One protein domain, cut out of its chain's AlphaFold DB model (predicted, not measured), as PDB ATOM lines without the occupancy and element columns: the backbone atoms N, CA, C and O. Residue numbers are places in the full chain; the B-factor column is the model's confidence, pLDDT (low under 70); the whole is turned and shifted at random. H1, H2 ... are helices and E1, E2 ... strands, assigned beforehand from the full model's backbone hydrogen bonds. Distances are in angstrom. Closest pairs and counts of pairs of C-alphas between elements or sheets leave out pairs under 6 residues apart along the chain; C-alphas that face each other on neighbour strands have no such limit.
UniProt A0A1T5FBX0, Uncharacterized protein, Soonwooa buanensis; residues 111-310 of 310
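This is residues 111 to 310 of the 310 residues of an uncharacterized protein of Soonwooa buanensis (UniProt A0A1T5FBX0). A curled sheet of five short strands, E1 E2 E5 E4 E3, and a smaller sheet, E6 E7 E8, are partly face to face as a small sandwich with crossed strands; H6 covers the other face of the smaller sheet, with H5 next to H6 and grazing the sheet. E6 bends, and beyond its end the helical hairpin of H3 and H4 lies at one far end of the domain, while long loops run round the rest. The printed part has 200 residues with six named helices and eight named strands, in the order H1 E1 E2 E3 E4 H2 E5 E6 H3 H4 E7 E8 H5 H6, and both sheets are antiparallel. The class is mixed, helices and strands, with 85 residues, under half, in named elements. The whole is compact, with a radius of gyration of the C-alphas of 17.5 A and spans of 49 by 47 by 28 A.

Start with the five-stranded sheet: find C-alpha 130 at (157.690, 124.413, 189.773), where E1, residues 130 to 132, begins. Its companions are E2, residues 148 to 152, 13.7 A long; E5, residues 199 to 201; E4, residues 170 to 174, 13.2 A; and E3, residues 164 to 167, 9.8 A. In the second sheet, E6 runs from C-alpha 209 at (150.558, 150.192, 188.141) to residue 218, 24.0 A, and bends by 76 degrees at residue 215. Its neighbour is E7, residues 255 to 262, 21.5 A, and the neighbour of E7 on the other side is E8, residues 267 to 270, 9.8 A. The helices are H1, residues 115 to 119; H2, residues 175 to 178; H3, residues 219 to 227, 12.4 A; H4, residues 246 to 251; H5, residues 274 to 281, 10.5 A; and H6, residues 299 to 309, 15.3 A, which ends at C-alpha 309, (144.284, 154.257, 187.010).

Read the strongly twisted five-stranded sheet from edge strand E1 to edge strand E3. In the hairpin of E1 and E2, N 130 and O 152 are 2.8 A apart; between E2 and E5, N 199 and O 149 are 2.8 A apart. Between E5 and E4, N 200 and O 173 are 2.8 A apart, and in the hairpin of E3 and E4, N 165 and O 172 are 2.8 A apart, each within hydrogen-bond range. The two sheets form a sandwich, two sheets face to face, their strands at 59 degrees; look at the C-alphas of Arg 201 in E5 and Ser 212 in E6, the closest of these strands, 5.9 A apart. In the smaller sheet, N 212 and O 259 are 3.0 A apart between E6 and E7, and N 269 and O 260 are 2.8 A apart in the hairpin of E7 and E8. H6 is on this sheet, making two layers, a helix on one face of a sheet; its height over the sheet is 9.4 A, and it lies over E6 and E7, along the strands, at 4 degrees to E7 on the local plane. H5 only grazes the sheet, and it is close to H6 but not clearly touching, the closest C-alphas, of Tyr 277 and Val 302, 7.9 A apart. H2 only grazes both sheets; H1 only grazes the larger sheet and H4 the smaller, each only just, with 5 pairs of C-alphas within 10 A. H3 and H4 touch, their closest C-alphas, of Lys 222 and Met 250, 4.9 A apart, at a shallow tilt of 19 degrees, opposite ways. H1, H3, H4, H5 and H6 have every O i to N i+4 pair within hydrogen-bond range; H2 is too short for one.

The two C-alphas farthest apart, of Lys 155 and Glu 287, are 50.2 A apart. The printed part has no cut and ends at residue 310, the chain's last. The links E1 to E2, E2 to E3, H2 to E5, H3 to H4 and H5 to H6 are long. The mean pLDDT of the printed part is 86.1; residues 225 to 253 are under 70.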
ATOM      1  N   ILE A 111     162.989 135.058 185.236       97.56
ATOM      2  CA  ILE A 111     163.261 135.507 186.593       97.56
ATOM      3  C   ILE A 111     163.957 136.858 186.494       97.56
ATOM      4  O   ILE A 111     165.040 136.970 185.918       97.56
ATOM      5  N   TYR A 112     163.333 137.858 187.099       98.00
ATOM      6  CA  TYR A 112     163.876 139.193 187.268       98.00
ATOM      7  C   TYR A 112     164.576 139.216 188.616       98.00
ATOM      8  O   TYR A 112     163.941 139.301 189.671       98.00
ATOM      9  N   VAL A 113     165.894 139.058 188.600       97.19
ATOM     10  CA  VAL A 113     166.693 138.954 189.822       97.19
ATOM     11  C   VAL A 113     166.709 140.294 190.549       97.19
ATOM     12  O   VAL A 113     166.604 140.329 191.775       97.19
ATOM     13  N   THR A 114     166.770 141.400 189.807       97.69
ATOM     14  CA  THR A 114     166.858 142.752 190.365       97.69
ATOM     15  C   THR A 114     165.672 143.630 189.970       97.69
ATOM     16  O   THR A 114     164.976 143.371 188.989       97.69
ATOM     17  N   LYS A 115     165.470 144.718 190.727       97.88
ATOM     18  CA  LYS A 115     164.520 145.787 190.384       97.88
ATOM     19  C   LYS A 115     164.815 146.377 189.001       97.88
ATOM     20  O   LYS A 115     163.892 146.643 188.240       97.88
ATOM     21  N   GLN A 116     166.097 146.553 188.677       97.81
ATOM     22  CA  GLN A 116     166.527 147.144 187.414       97.81
ATOM     23  C   GLN A 116     166.169 146.252 186.225       97.81
ATOM     24  O   GLN A 116     165.574 146.733 185.273       97.81
ATOM     25  N   GLU A 117     166.404 144.940 186.329       97.81
ATOM     26  CA  GLU A 117     165.970 143.986 185.297       97.81
ATOM     27  C   GLU A 117     164.463 144.069 185.032       97.81
ATOM     28  O   GLU A 117     164.024 143.944 183.889       97.81
ATOM     29  N   PHE A 118     163.657 144.267 186.082       97.56
ATOM     30  CA  PHE A 118     162.208 144.406 185.948       97.56
ATOM     31  C   PHE A 118     161.813 145.701 185.234       97.56
ATOM     32  O   PHE A 118     160.969 145.668 184.340       97.56
ATOM     33  N   ILE A 119     162.452 146.820 185.583       95.94
ATOM     34  CA  ILE A 119     162.256 148.118 184.917       95.94
ATOM     35  C   ILE A 119     162.644 148.032 183.437       95.94
ATOM     36  O   ILE A 119     161.887 148.476 182.575       95.94
ATOM     37  N   ASP A 120     163.777 147.394 183.147       96.69
ATOM     38  CA  ASP A 120     164.310 147.227 181.792       96.69
ATOM     39  C   ASP A 120     163.568 146.146 180.993       96.69
ATOM     40  O   ASP A 120     163.824 145.962 179.804       96.69
ATOM     41  N   LYS A 121     162.637 145.424 181.635       95.38
ATOM     42  CA  LYS A 121     161.879 144.301 181.057       95.38
ATOM     43  C   LYS A 121     162.800 143.222 180.471       95.38
ATOM     44  O   LYS A 121     162.472 142.590 179.469       95.38
ATOM     45  N   ALA A 122     163.948 143.004 181.108       96.56
ATOM     46  CA  ALA A 122     165.015 142.129 180.636       96.56
ATOM     47  C   ALA A 122     165.402 141.115 181.731       96.56
ATOM     48  O   ALA A 122     166.325 141.369 182.507       96.56
ATOM     49  N   PRO A 123     164.707 139.964 181.831       96.31
ATOM     50  CA  PRO A 123     165.018 138.963 182.847       96.31
ATOM     51  C   PRO A 123     166.373 138.306 182.559       96.31
ATOM     52  O   PRO A 123     166.624 137.852 181.439       96.31
ATOM     53  N   SER A 124     167.237 138.205 183.574       90.56
ATOM     54  CA  SER A 124     168.582 137.629 183.413       90.56
ATOM     55  C   SER A 124     168.628 136.102 183.499       90.56
ATOM     56  O   SER A 124     169.622 135.495 183.098       90.56
ATOM     57  N   GLN A 125     167.573 135.452 184.002       88.62
ATOM     58  CA  GLN A 125     167.515 133.990 184.088       88.62
ATOM     59  C   GLN A 125     166.219 133.437 183.503       88.62
ATOM     60  O   GLN A 125     165.124 133.919 183.783       88.62
ATOM     61  N   LYS A 126     166.351 132.344 182.753       79.50
ATOM     62  CA  LYS A 126     165.242 131.504 182.303       79.50
ATOM     63  C   LYS A 126     165.505 130.098 182.817       79.50
ATOM     64  O   LYS A 126     166.391 129.411 182.321       79.50
ATOM     65  N   LYS A 127     164.801 129.717 183.879       80.38
ATOM     66  CA  LYS A 127     164.872 128.381 184.478       80.38
ATOM     67  C   LYS A 127     163.475 127.802 184.523       80.38
ATOM     68  O   LYS A 127     162.521 128.540 184.765       80.38
ATOM     69  N   HIS A 128     163.372 126.494 184.331       82.38
ATOM     70  CA  HIS A 128     162.138 125.800 184.641       82.38
ATOM     71  C   HIS A 128     161.913 125.858 186.158       82.38
ATOM     72  O   HIS A 128     162.814 125.566 186.948       82.38
ATOM     73  N   LEU A 129     160.725 126.303 186.562       88.69
ATOM     74  CA  LEU A 129     160.337 126.436 187.961       88.69
ATOM     75  C   LEU A 129     159.028 125.691 188.181       88.69
ATOM     76  O   LEU A 129     158.080 125.854 187.418       88.69
ATOM     77  N   SER A 130     158.954 124.943 189.275       87.81
ATOM     78  CA  SER A 130     157.690 124.413 189.773       87.81
ATOM     79  C   SER A 130     157.099 125.375 190.798       87.81
ATOM     80  O   SER A 130     157.780 125.818 191.729       87.81
ATOM     81  N   LYS A 131     155.822 125.707 190.620       90.69
ATOM     82  CA  LYS A 131     155.052 126.506 191.566       90.69
ATOM     83  C   LYS A 131     154.419 125.585 192.598       90.69
ATOM     84  O   LYS A 131     153.729 124.634 192.236       90.69
ATOM     85  N   ARG A 132     154.678 125.840 193.877       89.19
ATOM     86  CA  ARG A 132     154.249 124.963 194.967       89.19
ATOM     87  C   ARG A 132     153.702 125.735 196.161       89.19
ATOM     88  O   ARG A 132     154.107 126.870 196.425       89.19
ATOM     89  N   GLY A 133     152.802 125.092 196.895       86.19
ATOM     90  CA  GLY A 133     152.340 125.538 198.205       86.19
ATOM     91  C   GLY A 133     153.313 125.130 199.307       86.19
ATOM     92  O   GLY A 133     154.295 124.426 199.064       86.19
ATOM     93  N   LEU A 134     153.031 125.569 200.531       80.00
ATOM     94  CA  LEU A 134     153.649 125.033 201.744       80.00
ATOM     95  C   LEU A 134     152.557 124.802 202.780       80.00
ATOM     96  O   LEU A 134     152.133 125.740 203.452       80.00
ATOM     97  N   TYR A 135     152.120 123.552 202.892       70.94
ATOM     98  CA  TYR A 135     151.138 123.115 203.878       70.94
ATOM     99  C   TYR A 135     151.824 122.111 204.805       70.94
ATOM    100  O   TYR A 135     151.957 120.930 204.493       70.94
ATOM    101  N   GLY A 136     152.363 122.606 205.921       73.38
ATOM    102  CA  GLY A 136     153.216 121.801 206.796       73.38
ATOM    103  C   GLY A 136     154.463 121.293 206.059       73.38
ATOM    104  O   GLY A 136     155.267 122.089 205.570       73.38
ATOM    105  N   PHE A 137     154.620 119.970 205.984       73.81
ATOM    106  CA  PHE A 137     155.723 119.317 205.266       73.81
ATOM    107  C   PHE A 137     155.429 119.082 203.777       73.81
ATOM    108  O   PHE A 137     156.343 118.748 203.019       73.81
ATOM    109  N   GLU A 138     154.183 119.277 203.342       76.12
ATOM    110  CA  GLU A 138     153.771 119.053 201.962       76.12
ATOM    111  C   GLU A 138     154.046 120.272 201.078       76.12
ATOM    112  O   GLU A 138     153.889 121.433 201.475       76.12
ATOM    113  N   LYS A 139     154.443 119.984 199.834       82.44
ATOM    114  CA  LYS A 139     154.729 120.975 198.789       82.44
ATOM    115  C   LYS A 139     153.901 120.664 197.536       82.44
ATOM    116  O   LYS A 139     154.491 120.299 196.516       82.44
ATOM    117  N   PRO A 140     152.559 120.731 197.600       83.56
ATOM    118  CA  PRO A 140     151.724 120.416 196.446       83.56
ATOM    119  C   PRO A 140     152.022 121.382 195.301       83.56
ATOM    120  O   PRO A 140     152.330 122.553 195.539       83.56
ATOM    121  N   VAL A 141     151.932 120.885 194.068       85.81
ATOM    122  CA  VAL A 141     151.981 121.727 192.867       85.81
ATOM    123  C   VAL A 141     150.732 122.606 192.843       85.81
ATOM    124  O   VAL A 141     149.649 122.145 193.192       85.81
ATOM    125  N   LEU A 142     150.910 123.875 192.487       80.94
ATOM    126  CA  LEU A 142     149.844 124.872 192.440       80.94
ATOM    127  C   LEU A 142     149.511 125.269 191.007       80.94
ATOM    128  O   LEU A 142     150.390 125.306 190.143       80.94
ATOM    129  N   GLU A 143     148.262 125.670 190.808       79.44
ATOM    130  CA  GLU A 143     147.729 126.136 189.532       79.44
ATOM    131  C   GLU A 143     147.910 127.654 189.381       79.44
ATOM    132  O   GLU A 143     148.223 128.392 190.318       79.44
ATOM    133  N   ASP A 144     147.761 128.176 188.166       80.06
ATOM    134  CA  ASP A 144     147.902 129.609 187.825       80.06
ATOM    135  C   ASP A 144     146.935 130.541 188.577       80.06
ATOM    136  O   ASP A 144     147.253 131.712 188.831       80.06
ATOM    137  N   ALA A 145     145.822 129.989 189.061       77.31
ATOM    138  CA  ALA A 145     144.828 130.688 189.860       77.31
ATOM    139  C   ALA A 145     145.303 131.081 191.278       77.31
ATOM    140  O   ALA A 145     144.720 132.001 191.862       77.31
ATOM    141  N   ASP A 146     146.367 130.474 191.811       83.94
ATOM    142  CA  ASP A 146     146.830 130.733 193.175       83.94
ATOM    143  C   ASP A 146     147.485 132.116 193.345       83.94
ATOM    144  O   ASP A 146     148.361 132.534 192.581       83.94
ATOM    145  N   GLN A 147     147.063 132.837 194.388       86.38
ATOM    146  CA  GLN A 147     147.509 134.206 194.667       86.38
ATOM    147  C   GLN A 147     148.885 134.270 195.338       86.38
ATOM    148  O   GLN A 147     149.634 135.218 195.100       86.38
ATOM    149  N   ILE A 148     149.207 133.279 196.173       91.75
ATOM    150  CA  ILE A 148     150.476 133.175 196.893       91.75
ATOM    151  C   ILE A 148     151.090 131.811 196.599       91.75
ATOM    152  O   ILE A 148     150.429 130.787 196.744       91.75
ATOM    153  N   CYS A 149     152.366 131.786 196.229       93.62
ATOM    154  CA  CYS A 149     153.078 130.547 195.936       93.62
ATOM    155  C   CYS A 149     154.555 130.607 196.333       93.62
ATOM    156  O   CYS A 149     155.094 131.649 196.710       93.62
ATOM    157  N   PHE A 150     155.235 129.472 196.218       95.12
ATOM    158  CA  PHE A 150     156.688 129.374 196.242       95.12
ATOM    159  C   PHE A 150     157.171 128.784 194.922       95.12
ATOM    160  O   PHE A 150     156.559 127.859 194.395       95.12
ATOM    161  N   PHE A 151     158.303 129.274 194.427       94.44
ATOM    162  CA  PHE A 151     158.970 128.679 193.274       94.44
ATOM    163  C   PHE A 151     160.114 127.776 193.720       94.44
ATOM    164  O   PHE A 151     160.878 128.124 194.627       94.44
ATOM    165  N   PHE A 152     160.236 126.629 193.063       91.44
ATOM    166  CA  PHE A 152     161.306 125.663 193.263       91.44
ATOM    167  C   PHE A 152     161.947 125.317 191.924       91.44
ATOM    168  O   PHE A 152     161.234 125.126 190.939       91.44
ATOM    169  N   ASP A 153     163.273 125.225 191.896       89.00
ATOM    170  CA  ASP A 153     163.989 124.716 190.729       89.00
ATOM    171  C   ASP A 153     163.889 123.183 190.614       89.00
ATOM    172  O   ASP A 153     163.294 122.504 191.455       89.00
ATOM    173  N   GLU A 154     164.482 122.633 189.558       85.94
ATOM    174  CA  GLU A 154     164.520 121.191 189.274       85.94
ATOM    175  C   GLU A 154     165.197 120.363 190.379       85.94
ATOM    176  O   GLU A 154     164.932 119.172 190.512       85.94
ATOM    177  N   LYS A 155     166.049 120.988 191.203       87.62
ATOM    178  CA  LYS A 155     166.714 120.358 192.354       87.62
ATOM    179  C   LYS A 155     165.905 120.513 193.642       87.62
ATOM    180  O   LYS A 155     166.443 120.333 194.733       87.62
ATOM    181  N   GLU A 156     164.642 120.914 193.528       84.44
ATOM    182  CA  GLU A 156     163.751 121.250 194.638       84.44
ATOM    183  C   GLU A 156     164.302 122.327 195.584       84.44
ATOM    184  O   GLU A 156     163.920 122.416 196.759       84.44
ATOM    185  N   SER A 157     165.183 123.192 195.080       89.75
ATOM    186  CA  SER A 157     165.681 124.334 195.835       89.75
ATOM    187  C   SER A 157     164.718 125.503 195.692       89.75
ATOM    188  O   SER A 157     164.353 125.922 194.595       89.75
ATOM    189  N   LYS A 158     164.289 126.044 196.836       92.12
ATOM    190  CA  LYS A 158     163.378 127.193 196.889       92.12
ATOM    191  C   LYS A 158     164.068 128.434 196.327       92.12
ATOM    192  O   LYS A 158     165.126 128.820 196.831       92.12
ATOM    193  N   LEU A 159     163.428 129.095 195.368       94.69
ATOM    194  CA  LEU A 159     163.866 130.378 194.831       94.69
ATOM    195  C   LEU A 159     163.744 131.465 195.908       94.69
ATOM    196  O   LEU A 159     162.725 131.582 196.589       94.69
ATOM    197  N   LYS A 160     164.806 132.251 196.085       93.19
ATOM    198  CA  LYS A 160     164.905 133.321 197.089       93.19
ATOM    199  C   LYS A 160     165.678 134.497 196.500       93.19
ATOM    200  O   LYS A 160     166.481 134.298 195.596       93.19
ATOM    201  N   ASN A 161     165.508 135.682 197.089       93.06
ATOM    202  CA  ASN A 161     166.288 136.887 196.771       93.06
ATOM    203  C   ASN A 161     166.237 137.293 195.284       93.06
ATOM    204  O   ASN A 161     167.254 137.663 194.706       93.06
ATOM    205  N   VAL A 162     165.055 137.211 194.680       96.56
ATOM    206  CA  VAL A 162     164.778 137.742 193.339       96.56
ATOM    207  C   VAL A 162     163.682 138.790 193.452       96.56
ATOM    208  O   VAL A 162     162.937 138.787 194.433       96.56
ATOM    209  N   PHE A 163     163.573 139.679 192.474       98.25
ATOM    210  CA  PHE A 163     162.573 140.738 192.482       98.25
ATOM    211  C   PHE A 163     161.198 140.222 192.038       98.25
ATOM    212  O   PHE A 163     160.210 140.362 192.763       98.25
ATOM    213  N   ALA A 164     161.147 139.571 190.877       98.06
ATOM    214  CA  ALA A 164     159.914 139.056 190.299       98.06
ATOM    215  C   ALA A 164     160.155 137.803 189.449       98.06
ATOM    216  O   ALA A 164     161.277 137.497 189.048       98.06
ATOM    217  N   VAL A 165     159.075 137.087 189.157       97.69
ATOM    218  CA  VAL A 165     159.036 135.977 188.205       97.69
ATOM    219  C   VAL A 165     157.859 136.211 187.270       97.69
ATOM    220  O   VAL A 165     156.749 136.473 187.729       97.69
ATOM    221  N   VAL A 166     158.102 136.098 185.969       95.94
ATOM    222  CA  VAL A 166     157.047 135.933 184.973       95.94
ATOM    223  C   VAL A 166     157.095 134.482 184.523       95.94
ATOM    224  O   VAL A 166     158.097 134.061 183.946       95.94
ATOM    225  N   GLN A 167     156.041 133.734 184.851       92.00
ATOM    226  CA  GLN A 167     155.853 132.343 184.449       92.00
ATOM    227  C   GLN A 167     154.493 132.202 183.767       92.00
ATOM    228  O   GLN A 167     153.488 132.685 184.287       92.00
ATOM    229  N   ASN A 168     154.457 131.545 182.608       87.25
ATOM    230  CA  ASN A 168     153.245 131.326 181.807       87.25
ATOM    231  C   ASN A 168     152.508 132.622 181.425       87.25
ATOM    232  O   ASN A 168     151.365 132.594 181.000       87.25
ATOM    233  N   GLY A 169     153.146 133.783 181.511       90.62
ATOM    234  CA  GLY A 169     152.596 135.108 181.238       90.62
ATOM    235  C   GLY A 169     151.987 135.770 182.451       90.62
ATOM    236  O   GLY A 169     151.363 136.806 182.293       90.62
ATOM    237  N   ILE A 170     152.151 135.188 183.634       93.69
ATOM    238  CA  ILE A 170     151.648 135.726 184.889       93.69
ATOM    239  C   ILE A 170     152.823 136.296 185.665       93.69
ATOM    240  O   ILE A 170     153.859 135.650 185.814       93.69
ATOM    241  N   LEU A 171     152.640 137.512 186.166       96.88
ATOM    242  CA  LEU A 171     153.625 138.203 186.980       96.88
ATOM    243  C   LEU A 171     153.430 137.887 188.460       96.88
ATOM    244  O   LEU A 171     152.331 138.013 189.001       96.88
ATOM    245  N   TYR A 172     154.536 137.556 189.114       97.75
ATOM    246  CA  TYR A 172     154.616 137.335 190.543       97.75
ATOM    247  C   TYR A 172     155.753 138.157 191.156       97.75
ATOM    248  O   TYR A 172     156.903 138.048 190.729       97.75
ATOM    249  N   PHE A 173     155.465 138.931 192.198       98.25
ATOM    250  CA  PHE A 173     156.477 139.662 192.963       98.25
ATOM    251  C   PHE A 173     156.910 138.869 194.188       98.25
ATOM    252  O   PHE A 173     156.079 138.305 194.898       98.25
ATOM    253  N   ASN A 174     158.208 138.848 194.477       98.06
ATOM    254  CA  ASN A 174     158.694 138.241 195.707       98.06
ATOM    255  C   ASN A 174     158.329 139.115 196.919       98.06
ATOM    256  O   ASN A 174     158.605 140.315 196.922       98.06
ATOM    257  N   ILE A 175     157.765 138.530 197.980       97.25
ATOM    258  CA  ILE A 175     157.325 139.310 199.149       97.25
ATOM    259  C   ILE A 175     158.503 140.002 199.845       97.25
ATOM    260  O   ILE A 175     158.382 141.154 200.256       97.25
ATOM    261  N   LYS A 176     159.673 139.365 199.931       96.31
ATOM    262  CA  LYS A 176     160.874 139.996 200.491       96.31
ATOM    263  C   LYS A 176     161.301 141.207 199.667       96.31
ATOM    264  O   LYS A 176     161.736 142.189 200.254       96.31
ATOM    265  N   ALA A 177     161.157 141.157 198.341       97.50
ATOM    266  CA  ALA A 177     161.449 142.296 197.475       97.50
ATOM    267  C   ALA A 177     160.454 143.449 197.684       97.50
ATOM    268  O   ALA A 177     160.896 144.595 197.725       97.50
ATOM    269  N   ILE A 178     159.161 143.152 197.885       97.25
ATOM    270  CA  ILE A 178     158.130 144.143 198.260       97.25
ATOM    271  C   ILE A 178     158.482 144.817 199.592       97.25
ATOM    272  O   ILE A 178     158.352 146.029 199.752       97.25
ATOM    273  N   LEU A 179     158.940 144.027 200.563       95.62
ATOM    274  CA  LEU A 179     159.274 144.489 201.909       95.62
ATOM    275  C   LEU A 179     160.707 145.037 202.034       95.62
ATOM    276  O   LEU A 179     161.121 145.415 203.134       95.62
ATOM    277  N   ASP A 180     161.481 145.111 200.953       95.06
ATOM    278  CA  ASP A 180     162.816 145.703 200.993       95.06
ATOM    279  C   ASP A 180     162.705 147.232 201.086       95.06
ATOM    280  O   ASP A 180     161.960 147.873 200.345       95.06
ATOM    281  N   ILE A 181     163.479 147.839 201.988       92.50
ATOM    282  CA  ILE A 181     163.533 149.295 202.153       92.50
ATOM    283  C   ILE A 181     163.973 150.029 200.879       92.50
ATOM    284  O   ILE A 181     163.650 151.201 200.723       92.50
ATOM    285  N   LYS A 182     164.687 149.352 199.972       94.25
ATOM    286  CA  LYS A 182     165.147 149.908 198.691       94.25
ATOM    287  C   LYS A 182     164.064 149.954 197.613       94.25
ATOM    288  O   LYS A 182     164.246 150.641 196.610       94.25
ATOM    289  N   ASN A 183     162.978 149.204 197.795       95.69
ATOM    290  CA  ASN A 183     161.971 148.990 196.758       95.69
ATOM    291  C   ASN A 183     160.589 149.513 197.140       95.69
ATOM    292  O   ASN A 183     159.695 149.414 196.314       95.69
ATOM    293  N   ARG A 184     160.378 150.023 198.355       94.44
ATOM    294  CA  ARG A 184     159.067 150.486 198.831       94.44
ATOM    295  C   ARG A 184     159.068 151.968 199.168       94.44
ATOM    296  O   ARG A 184     160.108 152.514 199.542       94.44
ATOM    297  N   ASN A 185     157.878 152.555 199.183       94.94
ATOM    298  CA  ASN A 185     157.665 153.901 199.672       94.94
ATOM    299  C   ASN A 185     158.215 154.047 201.097       94.94
ATOM    300  O   ASN A 185     157.997 153.216 201.988       94.94
ATOM    301  N   LYS A 186     158.937 155.143 201.337       89.75
ATOM    302  CA  LYS A 186     159.622 155.399 202.610       89.75
ATOM    303  C   LYS A 186     158.686 155.449 203.820       89.75
ATOM    304  O   LYS A 186     159.186 155.289 204.935       89.75
ATOM    305  N   ASN A 187     157.388 155.684 203.628       88.94
ATOM    306  CA  ASN A 187     156.386 155.729 204.692       88.94
ATOM    307  C   ASN A 187     155.797 154.340 205.001       88.94
ATOM    308  O   ASN A 187     155.178 154.153 206.050       88.94
ATOM    309  N   ASP A 188     156.058 153.331 204.171       88.00
ATOM    310  CA  ASP A 188     155.508 151.973 204.292       88.00
ATOM    311  C   ASP A 188     156.418 151.021 205.067       88.00
ATOM    312  O   ASP A 188     156.631 149.854 204.735       88.00
ATOM    313  N   ARG A 189     156.985 151.543 206.154       85.88
ATOM    314  CA  ARG A 189     157.907 150.815 207.031       85.88
ATOM    315  C   ARG A 189     157.173 149.838 207.950       85.88
ATOM    316  O   ARG A 189     155.953 149.867 208.112       85.88
ATOM    317  N   ALA A 190     157.977 149.015 208.624       86.25
ATOM    318  CA  ALA A 190     157.547 148.141 209.714       86.25
ATOM    319  C   ALA A 190     156.441 147.151 209.316       86.25
ATOM    320  O   ALA A 190     155.534 146.898 210.104       86.25
ATOM    321  N   GLN A 191     156.509 146.602 208.102       89.94
ATOM    322  CA  GLN A 191     155.687 145.473 207.665       89.94
ATOM    323  C   GLN A 191     156.545 144.214 207.539       89.94
ATOM    324  O   GLN A 191     157.708 144.308 207.146       89.94
ATOM    325  N   ASP A 192     155.959 143.064 207.857       89.25
ATOM    326  CA  ASP A 192     156.605 141.761 207.765       89.25
ATOM    327  C   ASP A 192     155.633 140.661 207.333       89.25
ATOM    328  O   ASP A 192     154.419 140.755 207.536       89.25
ATOM    329  N   SER A 193     156.189 139.594 206.771       89.75
ATOM    330  CA  SER A 193     155.484 138.395 206.329       89.75
ATOM    331  C   SER A 193     156.073 137.181 207.025       89.75
ATOM    332  O   SER A 193     157.288 137.071 207.137       89.75
ATOM    333  N   ASP A 194     155.234 136.217 207.397       86.56
ATOM    334  CA  ASP A 194     155.735 134.939 207.929       86.56
ATOM    335  C   ASP A 194     156.414 134.105 206.828       86.56
ATOM    336  O   ASP A 194     157.196 133.196 207.095       86.56
ATOM    337  N   ASN A 195     156.152 134.451 205.563       89.94
ATOM    338  CA  ASN A 195     156.681 133.789 204.382       89.94
ATOM    339  C   ASN A 195     157.316 134.803 203.417       89.94
ATOM    340  O   ASN A 195     156.838 134.976 202.299       89.94
ATOM    341  N   PRO A 196     158.429 135.467 203.773       91.94
ATOM    342  CA  PRO A 196     159.009 136.512 202.927       91.94
ATOM    343  C   PRO A 196     159.559 135.960 201.600       91.94
ATOM    344  O   PRO A 196     159.658 136.680 200.617       91.94
ATOM    345  N   ASN A 197     159.893 134.669 201.534       93.19
ATOM    346  CA  ASN A 197     160.358 134.035 200.297       93.19
ATOM    347  C   ASN A 197     159.219 133.522 199.396       93.19
ATOM    348  O   ASN A 197     159.512 132.859 198.403       93.19
ATOM    349  N   SER A 198     157.950 133.752 199.748       95.31
ATOM    350  CA  SER A 198     156.843 133.474 198.834       95.31
ATOM    351  C   SER A 198     156.697 134.592 197.802       95.31
ATOM    352  O   SER A 198     157.366 135.631 197.852       95.31
ATOM    353  N   PHE A 199     155.837 134.336 196.831       97.31
ATOM    354  CA  PHE A 199     155.578 135.193 195.698       97.31
ATOM    355  C   PHE A 199     154.089 135.492 195.619       97.31
ATOM    356  O   PHE A 199     153.267 134.606 195.841       97.31
ATOM    357  N   ALA A 200     153.764 136.740 195.306       96.69
ATOM    358  CA  ALA A 200     152.407 137.232 195.190       96.69
ATOM    359  C   ALA A 200     152.080 137.549 193.741       96.69
ATOM    360  O   ALA A 200     152.823 138.275 193.080       96.69
ATOM    361  N   ARG A 201     150.962 137.016 193.254       96.62
ATOM    362  CA  ARG A 201     150.498 137.247 191.889       96.62
ATOM    363  C   ARG A 201     150.020 138.687 191.712       96.62
ATOM    364  O   ARG A 201     149.283 139.205 192.555       96.62
ATOM    365  N   ALA A 202     150.385 139.319 190.602       96.88
ATOM    366  CA  ALA A 202     149.739 140.542 190.142       96.88
ATOM    367  C   ALA A 202     148.356 140.201 189.566       96.88
ATOM    368  O   ALA A 202     148.243 139.376 188.662       96.88
ATOM    369  N   THR A 203     147.297 140.799 190.103       94.88
ATOM    370  CA  THR A 203     145.909 140.560 189.666       94.88
ATOM    371  C   THR A 203     145.360 141.673 188.790       94.88
ATOM    372  O   THR A 203     144.397 141.447 188.067       94.88
ATOM    373  N   ILE A 204     145.973 142.855 188.833       94.62
ATOM    374  CA  ILE A 204     145.665 143.990 187.964       94.62
ATOM    375  C   ILE A 204     146.993 144.584 187.511       94.62
ATOM    376  O   ILE A 204     147.944 144.654 188.293       94.62
ATOM    377  N   GLY A 205     147.059 145.062 186.275       93.06
ATOM    378  CA  GLY A 205     148.102 145.999 185.911       93.06
ATOM    379  C   GLY A 205     147.934 146.633 184.542       93.06
ATOM    380  O   GLY A 205     147.084 146.234 183.743       93.06
ATOM    381  N   GLY A 206     148.743 147.659 184.324       89.50
ATOM    382  CA  GLY A 206     148.767 148.478 183.125       89.50
ATOM    383  C   GLY A 206     150.112 149.182 182.988       89.50
ATOM    384  O   GLY A 206     151.151 148.660 183.402       89.50
ATOM    385  N   ASN A 207     150.106 150.362 182.377       88.06
ATOM    386  CA  ASN A 207     151.335 151.117 182.139       88.06
ATOM    387  C   ASN A 207     151.889 151.745 183.424       88.06
ATOM    388  O   ASN A 207     153.104 151.866 183.582       88.06
ATOM    389  N   ASN A 208     151.005 152.122 184.342       90.56
ATOM    390  CA  ASN A 208     151.333 152.880 185.538       90.56
ATOM    391  C   ASN A 208     151.509 151.968 186.749       90.56
ATOM    392  O   ASN A 208     152.440 152.171 187.529       90.56
ATOM    393  N   TYR A 209     150.641 150.964 186.901       96.75
ATOM    394  CA  TYR A 209     150.558 150.192 188.141       96.75
ATOM    395  C   TYR A 209     150.487 148.681 187.921       96.75
ATOM    396  O   TYR A 209     149.855 148.213 186.978       96.75
ATOM    397  N   TYR A 210     151.069 147.915 188.849       97.88
ATOM    398  CA  TYR A 210     150.736 146.499 189.058       97.88
ATOM    399  C   TYR A 210     150.243 146.301 190.487       97.88
ATOM    400  O   TYR A 210     150.892 146.747 191.432       97.88
ATOM    401  N   TYR A 211     149.119 145.611 190.652       97.81
ATOM    402  CA  TYR A 211     148.480 145.385 191.943       97.81
ATOM    403  C   TYR A 211     148.529 143.921 192.350       97.81
ATOM    404  O   TYR A 211     148.228 143.030 191.555       97.81
ATOM    405  N   SER A 212     148.821 143.698 193.623       96.88
ATOM    406  CA  SER A 212     148.769 142.402 194.295       96.88
ATOM    407  C   SER A 212     148.136 142.577 195.667       96.88
ATOM    408  O   SER A 212     148.122 143.675 196.216       96.88
ATOM    409  N   GLU A 213     147.680 141.483 196.275       94.00
ATOM    410  CA  GLU A 213     147.338 141.498 197.701       94.00
ATOM    411  C   GLU A 213     148.125 140.426 198.429       94.00
ATOM    412  O   GLU A 213     148.216 139.287 197.962       94.00
ATOM    413  N   ILE A 214     148.699 140.800 199.568       92.88
ATOM    414  CA  ILE A 214     149.577 139.932 200.351       92.88
ATOM    415  C   ILE A 214     149.169 139.933 201.811       92.88
ATOM    416  O   ILE A 214     148.717 140.948 202.338       92.88
ATOM    417  N   ASN A 215     149.353 138.790 202.464       88.81
ATOM    418  CA  ASN A 215     149.068 138.639 203.880       88.81
ATOM    419  C   ASN A 215     150.291 139.069 204.708       88.81
ATOM    420  O   ASN A 215     151.266 138.324 204.803       88.81
ATOM    421  N   ILE A 216     150.262 140.289 205.251       90.12
ATOM    422  CA  ILE A 216     151.374 140.896 206.003       90.12
ATOM    423  C   ILE A 216     150.877 141.647 207.238       90.12
ATOM    424  O   ILE A 216     149.737 142.115 207.294       90.12
ATOM    425  N   GLY A 217     151.756 141.797 208.227       85.88
ATOM    426  CA  GLY A 217     151.457 142.405 209.522       85.88
ATOM    427  C   GLY A 217     152.513 143.419 209.947       85.88
ATOM    428  O   GLY A 217     153.603 143.485 209.384       85.88
ATOM    429  N   ASN A 218     152.192 144.239 210.948       85.44
ATOM    430  CA  ASN A 218     153.148 145.206 211.484       85.44
ATOM    431  C   ASN A 218     154.223 144.505 212.342       85.44
ATOM    432  O   ASN A 218     153.881 143.745 213.244       85.44
ATOM    433  N   VAL A 219     155.505 144.805 212.097       84.31
ATOM    434  CA  VAL A 219     156.658 144.196 212.800       84.31
ATOM    435  C   VAL A 219     156.573 144.391 214.316       84.31
ATOM    436  O   VAL A 219     156.842 143.465 215.076       84.31
ATOM    437  N   TRP A 220     156.181 145.581 214.774       80.25
ATOM    438  CA  TRP A 220     156.089 145.890 216.202       80.25
ATOM    439  C   TRP A 220     154.917 145.177 216.862       80.25
ATOM    440  O   TRP A 220     155.082 144.619 217.942       80.25
ATOM    441  N   ALA A 221     153.760 145.134 216.197       75.69
ATOM    442  CA  ALA A 221     152.610 144.373 216.683       75.69
ATOM    443  C   ALA A 221     152.954 142.880 216.826       75.69
ATOM    444  O   ALA A 221     152.666 142.277 217.856       75.69
ATOM    445  N   LYS A 222     153.662 142.314 215.838       74.69
ATOM    446  CA  LYS A 222     154.194 140.946 215.900       74.69
ATOM    447  C   LYS A 222     155.176 140.751 217.059       74.69
ATOM    448  O   LYS A 222     155.035 139.806 217.826       74.69
ATOM    449  N   GLY A 223     156.137 141.661 217.223       70.81
ATOM    450  CA  GLY A 223     157.123 141.597 218.306       70.81
ATOM    451  C   GLY A 223     156.503 141.698 219.705       70.81
ATOM    452  O   GLY A 223     156.945 141.006 220.621       70.81
ATOM    453  N   LEU A 224     155.457 142.514 219.871       73.19
ATOM    454  CA  LEU A 224     154.697 142.616 221.121       73.19
ATOM    455  C   LEU A 224     153.880 141.349 221.410       73.19
ATOM    456  O   LEU A 224     153.803 140.940 222.568       73.19
ATOM    457  N   ALA A 225     153.315 140.714 220.379       66.56
ATOM    458  CA  ALA A 225     152.587 139.453 220.516       66.56
ATOM    459  C   ALA A 225     153.495 138.288 220.959       66.56
ATOM    460  O   ALA A 225     153.046 137.418 221.699       66.56
ATOM    461  N   LEU A 226     154.772 138.293 220.552       65.56
ATOM    462  CA  LEU A 226     155.752 137.269 220.938       65.56
ATOM    463  C   LEU A 226     156.311 137.449 222.360       65.56
ATOM    464  O   LEU A 226     156.583 136.457 223.031       65.56
ATOM    465  N   ASN A 227     156.514 138.692 222.812       58.50
ATOM    466  CA  ASN A 227     157.361 138.989 223.979       58.50
ATOM    467  C   ASN A 227     156.617 139.520 225.217       58.50
ATOM    468  O   ASN A 227     157.267 139.913 226.185       58.50
ATOM    469  N   SER A 228     155.282 139.575 225.214       52.41
ATOM    470  CA  SER A 228     154.520 140.111 226.348       52.41
ATOM    471  C   SER A 228     153.488 139.110 226.883       52.41
ATOM    472  O   SER A 228     152.685 138.611 226.095       52.41
ATOM    473  N   PRO A 229     153.404 138.881 228.212       52.59
ATOM    474  CA  PRO A 229     152.287 138.155 228.824       52.59
ATOM    475  C   PRO A 229     150.926 138.837 228.578       52.59
ATOM    476  O   PRO A 229     149.892 138.180 228.632       52.59
ATOM    477  N   LEU A 230     150.919 140.140 228.253       51.72
ATOM    478  CA  LEU A 230     149.741 140.884 227.781       51.72
ATOM    479  C   LEU A 230     149.519 140.757 226.262       51.72
ATOM    480  O   LEU A 230     148.432 141.062 225.784       51.72
ATOM    481  N   GLY A 231     150.515 140.301 225.494       48.91
ATOM    482  CA  GLY A 231     150.482 140.184 224.030       48.91
ATOM    483  C   GLY A 231     149.468 139.163 223.513       48.91
ATOM    484  O   GLY A 231     148.910 139.355 222.435       48.91
ATOM    485  N   ALA A 232     149.138 138.147 224.317       47.44
ATOM    486  CA  ALA A 232     148.040 137.223 224.034       47.44
ATOM    487  C   ALA A 232     146.657 137.905 224.115       47.44
ATOM    488  O   ALA A 232     145.746 137.521 223.391       47.44
ATOM    489  N   ALA A 233     146.496 138.949 224.941       45.44
ATOM    490  CA  ALA A 233     145.229 139.667 225.118       45.44
ATOM    491  C   ALA A 233     144.975 140.770 224.071       45.44
ATOM    492  O   ALA A 233     143.842 141.213 223.916       45.44
ATOM    493  N   ILE A 234     145.999 141.188 223.316       48.28
ATOM    494  CA  ILE A 234     145.878 142.137 222.187       48.28
ATOM    495  C   ILE A 234     145.578 141.376 220.873       48.28
ATOM    496  O   ILE A 234     145.720 141.913 219.772       48.28
ATOM    497  N   ALA A 235     145.178 140.102 220.974       42.84
ATOM    498  CA  ALA A 235     144.884 139.235 219.844       42.84
ATOM    499  C   ALA A 235     143.722 139.789 219.004       42.84
ATOM    500  O   ALA A 235     142.550 139.708 219.357       42.84
ATOM    501  N   SER A 236     144.110 140.298 217.841       46.09
ATOM    502  CA  SER A 236     143.316 140.526 216.639       46.09
ATOM    503  C   SER A 236     142.145 141.499 216.779       46.09
ATOM    504  O   SER A 236     141.110 141.131 217.332       46.09
ATOM    505  N   PRO A 237     142.163 142.661 216.092       44.03
ATOM    506  CA  PRO A 237     140.962 143.491 215.953       44.03
ATOM    507  C   PRO A 237     139.804 142.789 215.202       44.03
ATOM    508  O   PRO A 237     138.768 143.406 214.979       44.03
ATOM    509  N   LYS A 238     139.962 141.517 214.792       41.97
ATOM    510  CA  LYS A 238     138.980 140.736 214.029       41.97
ATOM    511  C   LYS A 238     138.510 139.408 214.641       41.97
ATOM    512  O   LYS A 238     137.555 138.872 214.093       41.97
ATOM    513  N   SER A 239     139.106 138.859 215.708       42.41
ATOM    514  CA  SER A 239     138.667 137.529 216.197       42.41
ATOM    515  C   SER A 239     138.415 137.389 217.696       42.41
ATOM    516  O   SER A 239     137.754 136.426 218.076       42.41
ATOM    517  N   GLY A 240     138.888 138.297 218.558       44.78
ATOM    518  CA  GLY A 240     138.628 138.220 220.008       44.78
ATOM    519  C   GLY A 240     139.049 136.899 220.675       44.78
ATOM    520  O   GLY A 240     138.674 136.638 221.813       44.78
ATOM    521  N   THR A 241     139.798 136.042 219.971       45.41
ATOM    522  CA  THR A 241     140.197 134.713 220.433       45.41
ATOM    523  C   THR A 241     141.634 134.808 220.916       45.41
ATOM    524  O   THR A 241     142.568 134.881 220.121       45.41
ATOM    525  N   ILE A 242     141.796 134.853 222.234       53.88
ATOM    526  CA  ILE A 242     143.091 134.799 222.905       53.88
ATOM    527  C   ILE A 242     143.560 133.344 222.851       53.88
ATOM    528  O   ILE A 242     142.936 132.477 223.462       53.88
ATOM    529  N   THR A 243     144.639 133.061 222.121       54.53
ATOM    530  CA  THR A 243     145.304 131.751 222.203       54.53
ATOM    531  C   THR A 243     146.521 131.864 223.117       54.53
ATOM    532  O   THR A 243     147.159 132.913 223.180       54.53
ATOM    533  N   THR A 244     146.859 130.805 223.851       59.41
ATOM    534  CA  THR A 244     148.085 130.767 224.670       59.41
ATOM    535  C   THR A 244     149.346 130.553 223.831       59.41
ATOM    536  O   THR A 244     150.447 130.607 224.372       59.41
ATOM    537  N   ASP A 245     149.198 130.326 222.521       65.56
ATOM    538  CA  ASP A 245     150.302 130.143 221.589       65.56
ATOM    539  C   ASP A 245     150.760 131.500 221.008       65.56
ATOM    540  O   ASP A 245     150.051 132.110 220.196       65.56
ATOM    541  N   PRO A 246     151.954 131.991 221.384       59.41
ATOM    542  CA  PRO A 246     152.475 133.266 220.900       59.41
ATOM    543  C   PRO A 246     152.683 133.292 219.376       59.41
ATOM    544  O   PRO A 246     152.585 134.360 218.768       59.41
ATOM    545  N   TYR A 247     152.912 132.141 218.734       63.50
ATOM    546  CA  TYR A 247     153.088 132.066 217.282       63.50
ATOM    547  C   TYR A 247     151.766 132.286 216.529       63.50
ATOM    548  O   TYR A 247     151.701 133.063 215.569       63.50
ATOM    549  N   SER A 248     150.689 131.664 217.011       62.94
ATOM    550  CA  SER A 248     149.331 131.869 216.494       62.94
ATOM    551  C   SER A 248     148.878 133.326 216.636       62.94
ATOM    552  O   SER A 248     148.362 133.910 215.680       62.94
ATOM    553  N   ASN A 249     149.156 133.963 217.779       60.31
ATOM    554  CA  ASN A 249     148.825 135.375 218.003       60.31
ATOM    555  C   ASN A 249     149.600 136.320 217.066       60.31
ATOM    556  O   ASN A 249     149.030 137.282 216.554       60.31
ATOM    557  N   MET A 250     150.877 136.032 216.790       63.59
ATOM    558  CA  MET A 250     151.685 136.795 215.831       63.59
ATOM    559  C   MET A 250     151.134 136.682 214.403       63.59
ATOM    560  O   MET A 250     151.016 137.689 213.700       63.59
ATOM    561  N   THR A 251     150.776 135.470 213.976       63.81
ATOM    562  CA  THR A 251     150.249 135.206 212.625       63.81
ATOM    563  C   THR A 251     148.899 135.898 212.417       63.81
ATOM    564  O   THR A 251     148.626 136.438 211.342       63.81
ATOM    565  N   ALA A 252     148.081 135.968 213.470       62.16
ATOM    566  CA  ALA A 252     146.787 136.643 213.461       62.16
ATOM    567  C   ALA A 252     146.883 138.179 213.297       62.16
ATOM    568  O   ALA A 252     145.887 138.835 212.994       62.16
ATOM    569  N   MET A 253     148.083 138.761 213.438       68.50
ATOM    570  CA  MET A 253     148.348 140.174 213.129       68.50
ATOM    571  C   MET A 253     148.491 140.454 211.631       68.50
ATOM    572  O   MET A 253     148.553 141.622 211.232       68.50
ATOM    573  N   ASN A 254     148.582 139.415 210.797       76.12
ATOM    574  CA  ASN A 254     148.599 139.601 209.357       76.12
ATOM    575  C   ASN A 254     147.183 139.848 208.828       76.12
ATOM    576  O   ASN A 254     146.202 139.252 209.274       76.12
ATOM    577  N   ALA A 255     147.089 140.721 207.833       80.44
ATOM    578  CA  ALA A 255     145.890 140.893 207.034       80.44
ATOM    579  C   ALA A 255     146.271 140.928 205.556       80.44
ATOM    580  O   ALA A 255     147.392 141.310 205.210       80.44
ATOM    581  N   TYR A 256     145.326 140.572 204.684       85.81
ATOM    582  CA  TYR A 256     145.474 140.819 203.255       85.81
ATOM    583  C   TYR A 256     145.426 142.318 202.981       85.81
ATOM    584  O   TYR A 256     144.406 142.968 203.221       85.81
ATOM    585  N   LYS A 257     146.538 142.844 202.477       91.31
ATOM    586  CA  LYS A 257     146.720 144.257 202.150       91.31
ATOM    587  C   LYS A 257     146.999 144.422 200.673       91.31
ATOM    588  O   LYS A 257     147.754 143.632 200.103       91.31
ATOM    589  N   GLY A 258     146.416 145.462 200.087       94.81
ATOM    590  CA  GLY A 258     146.724 145.879 198.728       94.81
ATOM    591  C   GLY A 258     148.144 146.432 198.629       94.81
ATOM    592  O   GLY A 258     148.589 147.195 199.492       94.81
ATOM    593  N   ILE A 259     148.840 146.027 197.575       97.25
ATOM    594  CA  ILE A 259     150.186 146.460 197.213       97.25
ATOM    595  C   ILE A 259     150.133 146.956 195.782       97.25
ATOM    596  O   ILE A 259     149.587 146.271 194.918       97.25
ATOM    597  N   VAL A 260     150.742 148.107 195.526       97.94
ATOM    598  CA  VAL A 260     150.882 148.662 194.182       97.94
ATOM    599  C   VAL A 260     152.352 148.872 193.873       97.94
ATOM    600  O   VAL A 260     153.015 149.640 194.561       97.94
ATOM    601  N   TRP A 261     152.861 148.231 192.826       98.31
ATOM    602  CA  TRP A 261     154.074 148.701 192.166       98.31
ATOM    603  C   TRP A 261     153.733 149.937 191.339       98.31
ATOM    604  O   TRP A 261     152.923 149.843 190.419       98.31
ATOM    605  N   ASP A 262     154.345 151.068 191.666       97.56
ATOM    606  CA  ASP A 262     154.285 152.305 190.894       97.56
ATOM    607  C   ASP A 262     155.440 152.323 189.892       97.56
ATOM    608  O   ASP A 262     156.607 152.444 190.272       97.56
ATOM    609  N   SER A 263     155.122 152.183 188.606       95.25
ATOM    610  CA  SER A 263     156.122 152.131 187.537       95.25
ATOM    611  C   SER A 263     156.889 153.444 187.380       95.25
ATOM    612  O   SER A 263     158.069 153.408 187.034       95.25
ATOM    613  N   ALA A 264     156.257 154.591 187.650       94.75
ATOM    614  CA  ALA A 264     156.884 155.904 187.505       94.75
ATOM    615  C   ALA A 264     157.849 156.186 188.660       94.75
ATOM    616  O   ALA A 264     158.984 156.608 188.439       94.75
ATOM    617  N   ASN A 265     157.419 155.898 189.889       96.25
ATOM    618  CA  ASN A 265     158.237 156.096 191.088       96.25
ATOM    619  C   ASN A 265     159.189 154.919 191.368       96.25
ATOM    620  O   ASN A 265     160.093 155.034 192.196       96.25
ATOM    621  N   GLN A 266     159.022 153.799 190.658       97.12
ATOM    622  CA  GLN A 266     159.815 152.576 190.788       97.12
ATOM    623  C   GLN A 266     159.863 152.045 192.226       97.12
ATOM    624  O   GLN A 266     160.928 151.644 192.729       97.12
ATOM    625  N   GLU A 267     158.708 152.056 192.884       97.50
ATOM    626  CA  GLU A 267     158.545 151.620 194.264       97.50
ATOM    627  C   GLU A 267     157.200 150.931 194.509       97.50
ATOM    628  O   GLU A 267     156.215 151.145 193.803       97.50
ATOM    629  N   PHE A 268     157.151 150.111 195.553       98.19
ATOM    630  CA  PHE A 268     155.931 149.534 196.090       98.19
ATOM    631  C   PHE A 268     155.275 150.482 197.096       98.19
ATOM    632  O   PHE A 268     155.913 150.920 198.050       98.19
ATOM    633  N   ASN A 269     153.980 150.712 196.929       97.75
ATOM    634  CA  ASN A 269     153.102 151.339 197.908       97.75
ATOM    635  C   ASN A 269     152.289 150.243 198.607       97.75
ATOM    636  O   ASN A 269     151.726 149.366 197.948       97.75
ATOM    637  N   ILE A 270     152.239 150.274 199.937       96.62
ATOM    638  CA  ILE A 270     151.562 149.282 200.775       96.62
ATOM    639  C   ILE A 270     150.405 149.958 201.497       96.62
ATOM    640  O   ILE A 270     150.605 150.798 202.372       96.62
ATOM    641  N   PHE A 271     149.180 149.519 201.222       95.25
ATOM    642  CA  PHE A 271     147.993 150.051 201.887       95.25
ATOM    643  C   PHE A 271     147.860 149.444 203.289       95.25
ATOM    644  O   PHE A 271     147.080 148.517 203.519       95.25
ATOM    645  N   LYS A 272     148.675 149.919 204.250       90.44
ATOM    646  CA  LYS A 272     148.698 149.370 205.624       90.44
ATOM    647  C   LYS A 272     147.364 149.588 206.332       90.44
ATOM    648  O   LYS A 272     146.990 148.775 207.184       90.44
ATOM    649  N   ASN A 273     146.699 150.686 205.997       90.38
ATOM    650  CA  ASN A 273     145.379 151.082 206.450       90.38
ATOM    651  C   ASN A 273     144.680 151.932 205.371       90.38
ATOM    652  O   ASN A 273     145.255 152.255 204.330       90.38
ATOM    653  N   CYS A 274     143.426 152.296 205.630       93.12
ATOM    654  CA  CYS A 274     142.613 153.079 204.706       93.12
ATOM    655  C   CYS A 274     143.188 154.481 204.430       93.12
ATOM    656  O   CYS A 274     143.059 154.980 203.314       93.12
ATOM    657  N   LYS A 275     143.886 155.100 205.396       94.31
ATOM    658  CA  LYS A 275     144.524 156.410 205.189       94.31
ATOM    659  C   LYS A 275     145.679 156.322 204.199       94.31
ATOM    660  O   LYS A 275     145.749 157.169 203.322       94.31
ATOM    661  N   ASP A 276     146.517 155.285 204.281       94.50
ATOM    662  CA  ASP A 276     147.607 155.098 203.310       94.50
ATOM    663  C   ASP A 276     147.057 154.900 201.886       94.50
ATOM    664  O   ASP A 276     147.589 155.462 200.931       94.50
ATOM    665  N   TYR A 277     145.958 154.145 201.735       96.06
ATOM    666  CA  TYR A 277     145.259 154.039 200.447       96.06
ATOM    667  C   TYR A 277     144.738 155.405 199.971       96.06
ATOM    668  O   TYR A 277     144.968 155.781 198.823       96.06
ATOM    669  N   ASN A 278     144.069 156.164 200.845       97.12
ATOM    670  CA  ASN A 278     143.548 157.484 200.497       97.12
ATOM    671  C   ASN A 278     144.663 158.458 200.098       97.12
ATOM    672  O   ASN A 278     144.511 159.196 199.131       97.12
ATOM    673  N   ASP A 279     145.793 158.439 200.804       96.12
ATOM    674  CA  ASP A 279     146.961 159.248 200.464       96.12
ATOM    675  C   ASP A 279     147.540 158.877 199.099       96.12
ATOM    676  O   ASP A 279     147.978 159.762 198.365       96.12
ATOM    677  N   PHE A 280     147.500 157.595 198.735       96.25
ATOM    678  CA  PHE A 280     147.900 157.143 197.411       96.25
ATOM    679  C   PHE A 280     146.907 157.568 196.318       96.25
ATOM    680  O   PHE A 280     147.345 157.993 195.246       96.25
ATOM    681  N   ILE A 281     145.594 157.450 196.548       97.12
ATOM    682  CA  ILE A 281     144.577 157.607 195.493       97.12
ATOM    683  C   ILE A 281     144.085 159.047 195.300       97.12
ATOM    684  O   ILE A 281     143.684 159.388 194.192       97.12
ATOM    685  N   LYS A 282     144.140 159.902 196.332       96.88
ATOM    686  CA  LYS A 282     143.478 161.225 196.353       96.88
ATOM    687  C   LYS A 282     143.809 162.142 195.175       96.88
ATOM    688  O   LYS A 282     142.930 162.863 194.728       96.88
ATOM    689  N   ASP A 283     145.035 162.085 194.660       95.94
ATOM    690  CA  ASP A 283     145.477 162.930 193.540       95.94
ATOM    691  C   ASP A 283     145.286 162.250 192.171       95.94
ATOM    692  O   ASP A 283     145.443 162.884 191.132       95.94
ATOM    693  N   LYS A 284     144.974 160.946 192.159       95.00
ATOM    694  CA  LYS A 284     144.852 160.109 190.953       95.00
ATOM    695  C   LYS A 284     143.393 159.858 190.575       95.00
ATOM    696  O   LYS A 284     143.057 159.832 189.399       95.00
ATOM    697  N   SER A 285     142.547 159.659 191.583       96.31
ATOM    698  CA  SER A 285     141.100 159.491 191.471       96.31
ATOM    699  C   SER A 285     140.453 159.973 192.780       96.31
ATOM    700  O   SER A 285     140.240 159.185 193.709       96.31
ATOM    701  N   PRO A 286     140.208 161.293 192.912       96.69
ATOM    702  CA  PRO A 286     139.631 161.886 194.120       96.69
ATOM    703  C   PRO A 286     138.281 161.274 194.521       96.69
ATOM    704  O   PRO A 286     137.960 161.189 195.705       96.69
ATOM    705  N   GLU A 287     137.491 160.821 193.548       97.00
ATOM    706  CA  GLU A 287     136.191 160.178 193.751       97.00
ATOM    707  C   GLU A 287     136.283 158.770 194.362       97.00
ATOM    708  O   GLU A 287     135.301 158.271 194.916       97.00
ATOM    709  N   ASP A 288     137.455 158.131 194.292       97.12
ATOM    710  CA  ASP A 288     137.701 156.800 194.851       97.12
ATOM    711  C   ASP A 288     138.310 156.832 196.264       97.12
ATOM    712  O   ASP A 288     138.597 155.776 196.849       97.12
ATOM    713  N   VAL A 289     138.456 158.025 196.847       97.31
ATOM    714  CA  VAL A 289     138.769 158.209 198.269       97.31
ATOM    715  C   VAL A 289     137.655 157.590 199.117       97.31
ATOM    716  O   VAL A 289     136.461 157.768 198.869       97.31
ATOM    717  N   GLN A 290     138.044 156.827 200.135       95.75
ATOM    718  CA  GLN A 290     137.107 156.158 201.034       95.75
ATOM    719  C   GLN A 290     136.940 156.937 202.341       95.75
ATOM    720  O   GLN A 290     137.871 157.571 202.826       95.75
ATOM    721  N   GLU A 291     135.775 156.828 202.974       94.00
ATOM    722  CA  GLU A 291     135.490 157.494 204.259       94.00
ATOM    723  C   GLU A 291     136.276 156.905 205.445       94.00
ATOM    724  O   GLU A 291     136.320 157.497 206.519       94.00
ATOM    725  N   CYS A 292     136.914 155.743 205.262       90.88
ATOM    726  CA  CYS A 292     137.698 155.048 206.285       90.88
ATOM    727  C   CYS A 292     136.939 154.786 207.596       90.88
ATOM    728  O   CYS A 292     137.482 154.962 208.687       90.88
ATOM    729  N   THR A 293     135.699 154.295 207.492       88.50
ATOM    730  CA  THR A 293     134.885 153.860 208.645       88.50
ATOM    731  C   THR A 293     135.550 152.746 209.458       88.50
ATOM    732  O   THR A 293     135.285 152.600 210.649       88.50
ATOM    733  N   THR A 294     136.454 151.980 208.838       84.06
ATOM    734  CA  THR A 294     137.348 151.043 209.523       84.06
ATOM    735  C   THR A 294     138.808 151.355 209.205       84.06
ATOM    736  O   THR A 294     139.125 152.048 208.239       84.06
ATOM    737  N   ASN A 295     139.727 150.804 210.005       85.75
ATOM    738  CA  ASN A 295     141.158 150.972 209.760       85.75
ATOM    739  C   ASN A 295     141.614 150.342 208.432       85.75
ATOM    740  O   ASN A 295     142.630 150.755 207.888       85.75
ATOM    741  N   GLN A 296     140.919 149.330 207.907       87.75
ATOM    742  CA  GLN A 296     141.280 148.710 206.628       87.75
ATOM    743  C   GLN A 296     140.426 149.301 205.499       87.75
ATOM    744  O   GLN A 296     139.244 149.571 205.721       87.75
ATOM    745  N   PRO A 297     140.997 149.523 204.304       90.25
ATOM    746  CA  PRO A 297     140.196 149.946 203.167       90.25
ATOM    747  C   PRO A 297     139.258 148.814 202.726       90.25
ATOM    748  O   PRO A 297     139.527 147.630 202.946       90.25
ATOM    749  N   ASP A 298     138.164 149.172 202.059       90.69
ATOM    750  CA  ASP A 298     137.368 148.216 201.300       90.69
ATOM    751  C   ASP A 298     138.162 147.787 200.059       90.69
ATOM    752  O   ASP A 298     138.263 148.527 199.075       90.69
ATOM    753  N   ASN A 299     138.724 146.577 200.106       88.56
ATOM    754  CA  ASN A 299     139.562 146.033 199.037       88.56
ATOM    755  C   ASN A 299     138.820 145.889 197.697       88.56
ATOM    756  O   ASN A 299     139.454 145.954 196.647       88.56
ATOM    757  N   PHE A 300     137.491 145.736 197.685       91.25
ATOM    758  CA  PHE A 300     136.741 145.710 196.427       91.25
ATOM    759  C   PHE A 300     136.747 147.084 195.753       91.25
ATOM    760  O   PHE A 300     136.964 147.187 194.544       91.25
ATOM    761  N   ARG A 301     136.574 148.152 196.542       94.81
ATOM    762  CA  ARG A 301     136.697 149.531 196.051       94.81
ATOM    763  C   ARG A 301     138.131 149.868 195.655       94.81
ATOM    764  O   ARG A 301     138.311 150.483 194.611       94.81
ATOM    765  N   VAL A 302     139.132 149.399 196.408       94.94
ATOM    766  CA  VAL A 302     140.552 149.546 196.034       94.94
ATOM    767  C   VAL A 302     140.806 148.938 194.657       94.94
ATOM    768  O   VAL A 302     141.297 149.632 193.776       94.94
ATOM    769  N   ARG A 303     140.423 147.673 194.428       94.75
ATOM    770  CA  ARG A 303     140.608 147.007 193.125       94.75
ATOM    771  C   ARG A 303     139.969 147.799 191.986       94.75
ATOM    772  O   ARG A 303     140.611 147.998 190.962       94.75
ATOM    773  N   LYS A 304     138.738 148.290 192.175       96.12
ATOM    774  CA  LYS A 304     138.050 149.134 191.184       96.12
ATOM    775  C   LYS A 304     138.797 150.431 190.896       96.12
ATOM    776  O   LYS A 304     138.897 150.807 189.736       96.12
ATOM    777  N   ALA A 305     139.309 151.098 191.925       97.00
ATOM    778  CA  ALA A 305     140.065 152.333 191.766       97.00
ATOM    779  C   ALA A 305     141.373 152.087 191.010       97.00
ATOM    780  O   ALA A 305     141.660 152.770 190.032       97.00
ATOM    781  N   ILE A 306     142.127 151.052 191.402       97.06
ATOM    782  CA  ILE A 306     143.367 150.681 190.713       97.06
ATOM    783  C   ILE A 306     143.101 150.301 189.254       97.06
ATOM    784  O   ILE A 306     143.847 150.724 188.378       97.06
ATOM    785  N   GLU A 307     142.014 149.582 188.971       94.94
ATOM    786  CA  GLU A 307     141.617 149.226 187.605       94.94
ATOM    787  C   GLU A 307     141.408 150.455 186.703       94.94
ATOM    788  O   GLU A 307     141.737 150.397 185.520       94.94
ATOM    789  N   LYS A 308     140.918 151.576 187.253       94.81
ATOM    790  CA  LYS A 308     140.738 152.832 186.506       94.81
ATOM    791  C   LYS A 308     142.053 153.551 186.199       94.81
ATOM    792  O   LYS A 308     142.131 154.230 185.181       94.81
ATOM    793  N   ILE A 309     143.049 153.449 187.083       94.44
ATOM    794  CA  ILE A 309     144.284 154.257 187.010       94.44
ATOM    795  C   ILE A 309     145.513 153.489 186.494       94.44
ATOM    796  O   ILE A 309     146.581 154.090 186.351       94.44
ATOM    797  N   LYS A 310     145.389 152.172 186.286       89.62
ATOM    798  CA  LYS A 310     146.492 151.254 185.955       89.62
ATOM    799  C   LYS A 310     147.282 151.601 184.702       89.62
ATOM    800  O   LYS A 310     146.740 152.183 183.742       89.62
TER     801      LYS A 310